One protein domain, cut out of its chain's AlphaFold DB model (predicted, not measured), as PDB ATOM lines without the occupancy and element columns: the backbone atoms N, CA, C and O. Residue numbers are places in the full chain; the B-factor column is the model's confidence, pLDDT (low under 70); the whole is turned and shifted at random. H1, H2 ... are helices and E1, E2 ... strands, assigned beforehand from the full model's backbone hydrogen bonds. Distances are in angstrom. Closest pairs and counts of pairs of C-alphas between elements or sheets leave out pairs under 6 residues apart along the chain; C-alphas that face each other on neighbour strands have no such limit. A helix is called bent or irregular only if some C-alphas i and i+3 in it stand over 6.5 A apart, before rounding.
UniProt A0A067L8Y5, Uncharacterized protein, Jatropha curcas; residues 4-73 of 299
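This is residues 4 to 73 of the 299 residues of an uncharacterized protein of Jatropha curcas (UniProt A0A067L8Y5). A long, kinked helix, H2, makes one end of a compact domain, with H3 packed on it at a steep crossing near the middle, while the short H1 sits by itself at the far end. Two short strands, E1 and E2, run along one side, with the first printed residues, 4 and 5, between them. The printed part has 70 residues with three named helices and two named strands, in the order H1, E1, H2, H3, E2. The class is mostly helix; the outline is rounded, spanning 34 by 26 by 19 A, with a radius of gyration of the C-alphas of 11.6 A.

H1, residues 11 to 16, touches no helix. E1, residues 28 to 30, is apart from H1 and pairs with no named strand. H2, residues 32 to 48, meets E1 only through their link. H2 has a kink of 64 degrees near residue 41 and is irregular, with C-alphas 40 and 43 7.9 A apart. H3, residues 55 to 66, touches H2; their closest C-alphas are those of Cys 45 and Cys 62, 5.7 A apart. H2 and H3 run opposite ways at a steep tilt of 69 degrees, only just short of about perpendicular. E2, residues 70 to 72, pairs with no named strand and is near E1, with 6 pairs of C-alphas within 10 A. In H1 and H3 every O i to N i+4 pair is within hydrogen-bond range; in H2, 9 of 13 are.

H1 begins at C-alpha 11, (154.177, 149.651, 48.220), and spans 8.6 A. E1 spans 6.9 A, H2 23.5 A and H3 17.1 A. E2 spans 5.9 A and ends at C-alpha 72, (142.963, 146.171, 58.197).

The C-alphas of Ser 10 and Asn 40, the two farthest apart, are 33.6 A apart. The first and last printed C-alphas, Ile 4 and Glu 73, are 6.2 A apart. The printed part has no cut. The link from H1 to E1 is long, with 11 residues. No printed residue is under 70 in pLDDT.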
ATOM      1  N   ILE A   4     142.293 149.804  64.160       98.25
ATOM      2  CA  ILE A   4     141.622 149.627  62.868       98.25
ATOM      3  C   ILE A   4     142.044 150.757  61.939       98.25
ATOM      4  O   ILE A   4     141.929 151.917  62.320       98.25
ATOM      5  N   GLY A   5     142.468 150.443  60.721       98.00
ATOM      6  CA  GLY A   5     142.810 151.452  59.718       98.00
ATOM      7  C   GLY A   5     143.341 150.834  58.430       98.00
ATOM      8  O   GLY A   5     143.162 149.635  58.207       98.00
ATOM      9  N   GLY A   6     143.979 151.652  57.595       97.06
ATOM     10  CA  GLY A   6     144.474 151.266  56.273       97.06
ATOM     11  C   GLY A   6     145.967 151.533  56.086       97.06
ATOM     12  O   GLY A   6     146.520 152.468  56.665       97.06
ATOM     13  N   ASN A   7     146.598 150.702  55.261       96.69
ATOM     14  CA  ASN A   7     147.948 150.917  54.741       96.69
ATOM     15  C   ASN A   7     147.948 151.913  53.574       96.69
ATOM     16  O   ASN A   7     146.889 152.319  53.093       96.69
ATOM     17  N   SER A   8     149.139 152.243  53.079       97.25
ATOM     18  CA  SER A   8     149.276 152.956  51.815       97.25
ATOM     19  C   SER A   8     148.846 152.083  50.625       97.25
ATOM     20  O   SER A   8     148.992 150.858  50.592       97.25
ATOM     21  N   GLU A   9     148.322 152.726  49.585       97.94
ATOM     22  CA  GLU A   9     148.083 152.104  48.286       97.94
ATOM     23  C   GLU A   9     149.395 151.783  47.551       97.94
ATOM     24  O   GLU A   9     149.474 150.798  46.811       97.94
ATOM     25  N   SER A  10     150.428 152.605  47.751       98.25
ATOM     26  CA  SER A  10     151.759 152.455  47.158       98.25
ATOM     27  C   SER A  10     152.694 151.643  48.054       98.25
ATOM     28  O   SER A  10     153.002 152.051  49.175       98.25
ATOM     29  N   VAL A  11     153.257 150.562  47.508       98.25
ATOM     30  CA  VAL A  11     154.177 149.651  48.220       98.25
ATOM     31  C   VAL A  11     155.421 150.360  48.762       98.25
ATOM     32  O   VAL A  11     155.933 150.004  49.816       98.25
ATOM     33  N   GLU A  12     155.918 151.381  48.066       97.56
ATOM     34  CA  GLU A  12     157.110 152.125  48.491       97.56
ATOM     35  C   GLU A  12     156.921 152.902  49.804       97.56
ATOM     36  O   GLU A  12     157.905 153.223  50.466       97.56
ATOM     37  N   GLN A  13     155.679 153.209  50.191       96.44
ATOM     38  CA  GLN A  13     155.383 153.797  51.497       96.44
ATOM     39  C   GLN A  13     155.363 152.733  52.590       96.44
ATOM     40  O   GLN A  13     155.990 152.938  53.625       96.44
ATOM     41  N   ASP A  14     154.752 151.573  52.350       97.06
ATOM     42  CA  ASP A  14     154.748 150.489  53.340       97.06
ATOM     43  C   ASP A  14     156.154 149.910  53.573       97.06
ATOM     44  O   ASP A  14     156.516 149.616  54.709       97.06
ATOM     45  N   LEU A  15     156.984 149.812  52.524       97.06
ATOM     46  CA  LEU A  15     158.396 149.415  52.639       97.06
ATOM     47  C   LEU A  15     159.219 150.390  53.486       97.06
ATOM     48  O   LEU A  15     160.166 149.978  54.151       97.06
ATOM     49  N   MET A  16     158.899 151.682  53.415       94.81
ATOM     50  CA  MET A  16     159.615 152.719  54.154       94.81
ATOM     51  C   MET A  16     159.119 152.848  55.597       94.81
ATOM     52  O   MET A  16     159.915 153.156  56.485       94.81
ATOM     53  N   HIS A  17     157.818 152.659  55.819       95.06
ATOM     54  CA  HIS A  17     157.173 152.905  57.103       95.06
ATOM     55  C   HIS A  17     156.833 151.603  57.826       95.06
ATOM     56  O   HIS A  17     157.523 151.271  58.789       95.06
ATOM     57  N   ALA A  18     155.789 150.893  57.389       95.12
ATOM     58  CA  ALA A  18     155.405 149.568  57.880       95.12
ATOM     59  C   ALA A  18     154.199 149.006  57.098       95.12
ATOM     60  O   ALA A  18     153.317 149.753  56.677       95.12
ATOM     61  N   TYR A  19     154.119 147.675  56.979       96.25
ATOM     62  CA  TYR A  19     152.967 146.964  56.392       96.25
ATOM     63  C   TYR A  19     151.850 146.657  57.396       96.25
ATOM     64  O   TYR A  19     150.753 146.265  57.011       96.25
ATOM     65  N   ASP A  20     152.104 146.825  58.683       96.00
ATOM     66  CA  ASP A  20     151.195 146.527  59.791       96.00
ATOM     67  C   ASP A  20     150.817 147.788  60.584       96.00
ATOM     68  O   ASP A  20     150.350 147.704  61.720       96.00
ATOM     69  N   MET A  21     150.980 148.957  59.960       96.81
ATOM     70  CA  MET A  21     150.619 150.271  60.483       96.81
ATOM     71  C   MET A  21     149.424 150.850  59.723       96.81
ATOM     72  O   MET A  21     149.386 150.822  58.495       96.81
ATOM     73  N   ALA A  22     148.474 151.436  60.452       97.75
ATOM     74  CA  ALA A  22     147.506 152.341  59.849       97.75
ATOM     75  C   ALA A  22     148.139 153.721  59.642       97.75
ATOM     76  O   ALA A  22     148.607 154.338  60.602       97.75
ATOM     77  N   PHE A  23     148.115 154.205  58.405       97.62
ATOM     78  CA  PHE A  23     148.660 155.507  58.040       97.62
ATOM     79  C   PHE A  23     147.754 156.643  58.532       97.62
ATOM     80  O   PHE A  23     146.528 156.611  58.392       97.62
ATOM     81  N   GLY A  24     148.367 157.664  59.128       96.94
ATOM     82  CA  GLY A  24     147.655 158.702  59.872       96.94
ATOM     83  C   GLY A  24     146.785 159.620  59.017       96.94
ATOM     84  O   GLY A  24     145.745 160.067  59.494       96.94
ATOM     85  N   GLY A  25     147.173 159.888  57.767       96.44
ATOM     86  CA  GLY A  25     146.414 160.750  56.853       96.44
ATOM     87  C   GLY A  25     145.093 160.120  56.412       96.44
ATOM     88  O   GLY A  25     144.061 160.793  56.406       96.44
ATOM     89  N   GLY A  26     145.100 158.813  56.137       96.94
ATOM     90  CA  GLY A  26     143.894 158.007  55.957       96.94
ATOM     91  C   GLY A  26     143.094 157.900  57.251       96.94
ATOM     92  O   GLY A  26     141.875 157.785  57.219       96.94
ATOM     93  N   GLY A  27     143.746 158.020  58.400       97.56
ATOM     94  CA  GLY A  27     143.114 157.935  59.705       97.56
ATOM     95  C   GLY A  27     142.957 156.493  60.177       97.56
ATOM     96  O   GLY A  27     143.096 155.525  59.429       97.56
ATOM     97  N   PHE A  28     142.680 156.355  61.466       97.94
ATOM     98  CA  PHE A  28     142.502 155.068  62.123       97.94
ATOM     99  C   PHE A  28     141.601 155.224  63.347       97.94
ATOM    100  O   PHE A  28     141.390 156.325  63.858       97.94
ATOM    101  N   ALA A  29     141.082 154.106  63.838       97.88
ATOM    102  CA  ALA A  29     140.286 154.031  65.049       97.88
ATOM    103  C   ALA A  29     140.924 153.062  66.047       97.88
ATOM    104  O   ALA A  29     141.444 152.010  65.677       97.88
ATOM    105  N   ILE A  30     140.835 153.391  67.334       98.19
ATOM    106  CA  ILE A  30     141.217 152.491  68.422       98.19
ATOM    107  C   ILE A  30     140.038 152.269  69.363       98.19
ATOM    108  O   ILE A  30     139.257 153.176  69.639       98.19
ATOM    109  N   SER A  31     139.894 151.047  69.873       98.44
ATOM    110  CA  SER A  31     138.874 150.753  70.885       98.44
ATOM    111  C   SER A  31     139.198 151.455  72.203       98.44
ATOM    112  O   SER A  31     140.368 151.520  72.575       98.44
ATOM    113  N   TYR A  32     138.177 151.837  72.971       98.44
ATOM    114  CA  TYR A  32     138.357 152.458  74.289       98.44
ATOM    115  C   TYR A  32     139.345 151.712  75.221       98.44
ATOM    116  O   TYR A  32     140.268 152.357  75.711       98.44
ATOM    117  N   PRO A  33     139.292 150.369  75.384       98.50
ATOM    118  CA  PRO A  33     140.263 149.664  76.231       98.50
ATOM    119  C   PRO A  33     141.719 149.738  75.735       98.50
ATOM    120  O   PRO A  33     142.647 149.563  76.519       98.50
ATOM    121  N   LEU A  34     141.937 149.969  74.433       98.56
ATOM    122  CA  LEU A  34     143.281 150.210  73.895       98.56
ATOM    123  C   LEU A  34     143.747 151.626  74.239       98.56
ATOM    124  O   LEU A  34     144.875 151.793  74.687       98.56
ATOM    125  N   ALA A  35     142.876 152.625  74.076       98.56
ATOM    126  CA  ALA A  35     143.182 154.008  74.431       98.56
ATOM    127  C   ALA A  35     143.547 154.152  75.921       98.56
ATOM    128  O   ALA A  35     144.533 154.805  76.252       98.56
ATOM    129  N   GLU A  36     142.808 153.474  76.805       98.50
ATOM    130  CA  GLU A  36     143.066 153.451  78.251       98.50
ATOM    131  C   GLU A  36     144.442 152.858  78.600       98.50
ATOM    132  O   GLU A  36     145.123 153.342  79.500       98.50
ATOM    133  N   LYS A  37     144.906 151.835  77.874       98.38
ATOM    134  CA  LYS A  37     146.267 151.310  78.061       98.38
ATOM    135  C   LYS A  37     147.327 152.224  77.458       98.38
ATOM    136  O   LYS A  37     148.354 152.447  78.092       98.38
ATOM    137  N   LEU A  38     147.070 152.751  76.263       98.31
ATOM    138  CA  LEU A  38     148.009 153.583  75.517       98.31
ATOM    139  C   LEU A  38     148.379 154.852  76.284       98.31
ATOM    140  O   LEU A  38     149.562 155.153  76.394       98.31
ATOM    141  N   VAL A  39     147.403 155.548  76.875       98.19
ATOM    142  CA  VAL A  39     147.660 156.806  77.600       98.19
ATOM    143  C   VAL A  39     148.635 156.637  78.770       98.19
ATOM    144  O   VAL A  39     149.408 157.544  79.051       98.19
ATOM    145  N   ASN A  40     148.669 155.462  79.408       98.38
ATOM    146  CA  ASN A  40     149.558 155.195  80.544       98.38
ATOM    147  C   ASN A  40     151.026 154.996  80.143       98.38
ATOM    148  O   ASN A  40     151.906 155.100  80.994       98.38
ATOM    149  N   ILE A  41     151.296 154.669  78.876       97.94
ATOM    150  CA  ILE A  41     152.654 154.413  78.373       97.94
ATOM    151  C   ILE A  41     153.124 155.460  77.361       97.94
ATOM    152  O   ILE A  41     154.293 155.433  76.980       97.94
ATOM    153  N   LEU A  42     152.222 156.338  76.906       97.94
ATOM    154  CA  LEU A  42     152.411 157.146  75.705       97.94
ATOM    155  C   LEU A  42     153.655 158.030  75.789       97.94
ATOM    156  O   LEU A  42     154.472 157.957  74.882       97.94
ATOM    157  N   ASP A  43     153.843 158.786  76.871       98.06
ATOM    158  CA  ASP A  43     154.978 159.716  76.998       98.06
ATOM    159  C   ASP A  43     156.322 158.985  76.870       98.06
ATOM    160  O   ASP A  43     157.110 159.256  75.966       98.06
ATOM    161  N   GLY A  44     156.539 157.959  77.701       98.44
ATOM    162  CA  GLY A  44     157.768 157.167  77.645       98.44
ATOM    163  C   GLY A  44     157.928 156.398  76.331       98.44
ATOM    164  O   GLY A  44     159.049 156.140  75.897       98.44
ATOM    165  N   CYS A  45     156.827 156.010  75.690       98.38
ATOM    166  CA  CYS A  45     156.857 155.375  74.381       98.38
ATOM    167  C   CYS A  45     157.273 156.346  73.264       98.38
ATOM    168  O   CYS A  45     158.114 156.005  72.430       98.38
ATOM    169  N   LEU A  46     156.743 157.573  73.265       98.06
ATOM    170  CA  LEU A  46     157.143 158.620  72.326       98.06
ATOM    171  C   LEU A  46     158.627 158.970  72.486       98.06
ATOM    172  O   LEU A  46     159.298 159.177  71.474       98.06
ATOM    173  N   ASP A  47     159.148 158.956  73.716       98.00
ATOM    174  CA  ASP A  47     160.582 159.110  73.984       98.00
ATOM    175  C   ASP A  47     161.406 157.954  73.405       98.00
ATOM    176  O   ASP A  47     162.456 158.184  72.809       98.00
ATOM    177  N   ARG A  48     160.939 156.702  73.525       98.12
ATOM    178  CA  ARG A  48     161.635 155.535  72.948       98.12
ATOM    179  C   ARG A  48     161.676 155.579  71.427       98.12
ATOM    180  O   ARG A  48     162.704 155.250  70.841       98.12
ATOM    181  N   TYR A  49     160.586 156.002  70.797       97.44
ATOM    182  CA  TYR A  49     160.430 156.007  69.342       97.44
ATOM    183  C   TYR A  49     160.553 157.399  68.711       97.44
ATOM    184  O   TYR A  49     160.053 157.637  67.608       97.44
ATOM    185  N   TYR A  50     161.255 158.325  69.373       96.50
ATOM    186  CA  TYR A  50     161.435 159.706  68.905       96.50
ATOM    187  C   TYR A  50     162.048 159.804  67.495       96.50
ATOM    188  O   TYR A  50     161.864 160.807  66.806       96.50
ATOM    189  N   TYR A  51     162.778 158.768  67.071       95.69
ATOM    190  CA  TYR A  51     163.461 158.688  65.782       95.69
ATOM    191  C   TYR A  51     162.539 158.309  64.614       95.69
ATOM    192  O   TYR A  51     162.962 158.414  63.462       95.69
ATOM    193  N   PHE A  52     161.296 157.879  64.864       96.06
ATOM    194  CA  PHE A  52     160.332 157.684  63.781       96.06
ATOM    195  C   PHE A  52     159.869 159.021  63.204       96.06
ATOM    196  O   PHE A  52     159.676 160.007  63.926       96.06
ATOM    197  N   TYR A  53     159.685 159.021  61.884       88.81
ATOM    198  CA  TYR A  53     159.379 160.211  61.099       88.81
ATOM    199  C   TYR A  53     157.964 160.737  61.373       88.81
ATOM    200  O   TYR A  53     157.800 161.908  61.708       88.81
ATOM    201  N   GLY A  54     156.956 159.870  61.246       90.31
ATOM    202  CA  GLY A  54     155.541 160.228  61.359       90.31
ATOM    203  C   GLY A  54     154.969 160.006  62.759       90.31
ATOM    204  O   GLY A  54     155.402 159.114  63.493       90.31
ATOM    205  N   SER A  55     153.979 160.819  63.138       94.50
ATOM    206  CA  SER A  55     153.245 160.641  64.397       94.50
ATOM    207  C   SER A  55     152.470 159.322  64.422       94.50
ATOM    208  O   SER A  55     152.431 158.655  65.451       94.50
ATOM    209  N   ASP A  56     151.916 158.912  63.287       95.94
ATOM    210  CA  ASP A  56     151.280 157.615  63.073       95.94
ATOM    211  C   ASP A  56     152.230 156.443  63.327       95.94
ATOM    212  O   ASP A  56     151.876 155.535  64.077       95.94
ATOM    213  N   GLN A  57     153.462 156.506  62.817       96.62
ATOM    214  CA  GLN A  57     154.485 155.485  63.055       96.62
ATOM    215  C   GLN A  57     154.857 155.376  64.536       96.62
ATOM    216  O   GLN A  57     155.042 154.275  65.054       96.62
ATOM    217  N   ARG A  58     154.894 156.496  65.262       97.31
ATOM    218  CA  ARG A  58     155.111 156.477  66.717       97.31
ATOM    219  C   ARG A  58     153.933 155.855  67.460       97.31
ATOM    220  O   ARG A  58     154.141 154.999  68.314       97.31
ATOM    221  N   ILE A  59     152.700 156.238  67.122       97.75
ATOM    222  CA  ILE A  59     151.498 155.668  67.746       97.75
ATOM    223  C   ILE A  59     151.391 154.165  67.465       97.75
ATOM    224  O   ILE A  59     151.110 153.397  68.384       97.75
ATOM    225  N   TRP A  60     151.667 153.728  66.237       97.75
ATOM    226  CA  TRP A  60     151.736 152.311  65.878       97.75
ATOM    227  C   TRP A  60     152.773 151.547  66.703       97.75
ATOM    228  O   TRP A  60     152.468 150.468  67.215       97.75
ATOM    229  N   ALA A  61     153.964 152.116  66.900       98.06
ATOM    230  CA  ALA A  61     154.993 151.504  67.731       98.06
ATOM    231  C   ALA A  61     154.535 151.367  69.195       98.06
ATOM    232  O   ALA A  61     154.680 150.302  69.792       98.06
ATOM    233  N   CYS A  62     153.869 152.385  69.748       98.44
ATOM    234  CA  CYS A  62     153.292 152.313  71.095       98.44
ATOM    235  C   CYS A  62     152.178 151.277  71.225       98.44
ATOM    236  O   CYS A  62     152.106 150.551  72.215       98.44
ATOM    237  N   ILE A  63     151.308 151.171  70.223       98.44
ATOM    238  CA  ILE A  63     150.272 150.135  70.184       98.44
ATOM    239  C   ILE A  63     150.912 148.739  70.074       98.44
ATOM    240  O   ILE A  63     150.428 147.791  70.702       98.44
ATOM    241  N   SER A  64     152.027 148.622  69.351       97.69
ATOM    242  CA  SER A  64     152.809 147.388  69.235       97.69
ATOM    243  C   SER A  64     153.443 146.956  70.560       97.69
ATOM    244  O   SER A  64     153.463 145.761  70.842       97.69
ATOM    245  N   GLU A  65     153.862 147.883  71.433       97.81
ATOM    246  CA  GLU A  65     154.313 147.538  72.797       97.81
ATOM    247  C   GLU A  65     153.198 146.923  73.656       97.81
ATOM    248  O   GLU A  65     153.452 146.056  74.492       97.81
ATOM    249  N   ILE A  66     151.947 147.345  73.438       98.19
ATOM    250  CA  ILE A  66     150.764 146.748  74.080       98.19
ATOM    251  C   ILE A  66     150.441 145.378  73.453       98.19
ATOM    252  O   ILE A  66     149.753 144.560  74.068       98.19
ATOM    253  N   GLY A  67     150.937 145.111  72.243       97.94
ATOM    254  CA  GLY A  67     150.751 143.855  71.519       97.94
ATOM    255  C   GLY A  67     149.422 143.756  70.769       97.94
ATOM    256  O   GLY A  67     148.923 142.649  70.564       97.94
ATOM    257  N   VAL A  68     148.808 144.884  70.384       98.44
ATOM    258  CA  VAL A  68     147.561 144.880  69.596       98.44
ATOM    259  C   VAL A  68     147.874 145.061  68.107       98.44
ATOM    260  O   VAL A  68     148.353 146.124  67.727       98.44
ATOM    261  N   PRO A  69     147.590 144.069  67.245       97.94
ATOM    262  CA  PRO A  69     147.900 144.165  65.822       97.94
ATOM    263  C   PRO A  69     146.901 145.050  65.065       97.94
ATOM    264  O   PRO A  69     145.759 145.248  65.499       97.94
ATOM    265  N   LEU A  70     147.313 145.515  63.884       98.19
ATOM    266  CA  LEU A  70     146.429 146.194  62.943       98.19
ATOM    267  C   LEU A  70     145.310 145.265  62.458       98.19
ATOM    268  O   LEU A  70     145.528 144.159  61.967       98.19
ATOM    269  N   THR A  71     144.087 145.767  62.548       97.50
ATOM    270  CA  THR A  71     142.900 145.235  61.889       97.50
ATOM    271  C   THR A  71     142.668 146.047  60.623       97.50
ATOM    272  O   THR A  71     142.172 147.171  60.680       97.50
ATOM    273  N   LEU A  72     143.056 145.483  59.479       96.06
ATOM    274  CA  LEU A  72     142.963 146.171  58.197       96.06
ATOM    275  C   LEU A  72     141.499 146.427  57.815       96.06
ATOM    276  O   LEU A  72     140.729 145.485  57.617       96.06
ATOM    277  N   GLU A  73     141.150 147.699  57.639       95.56
ATOM    278  CA  GLU A  73     139.889 148.139  57.055       95.56
ATOM    279  C   GLU A  73     140.171 148.948  55.786       95.56
ATOM    280  O   GLU A  73     140.732 150.040  55.822       95.56
TER     281      GLU A  73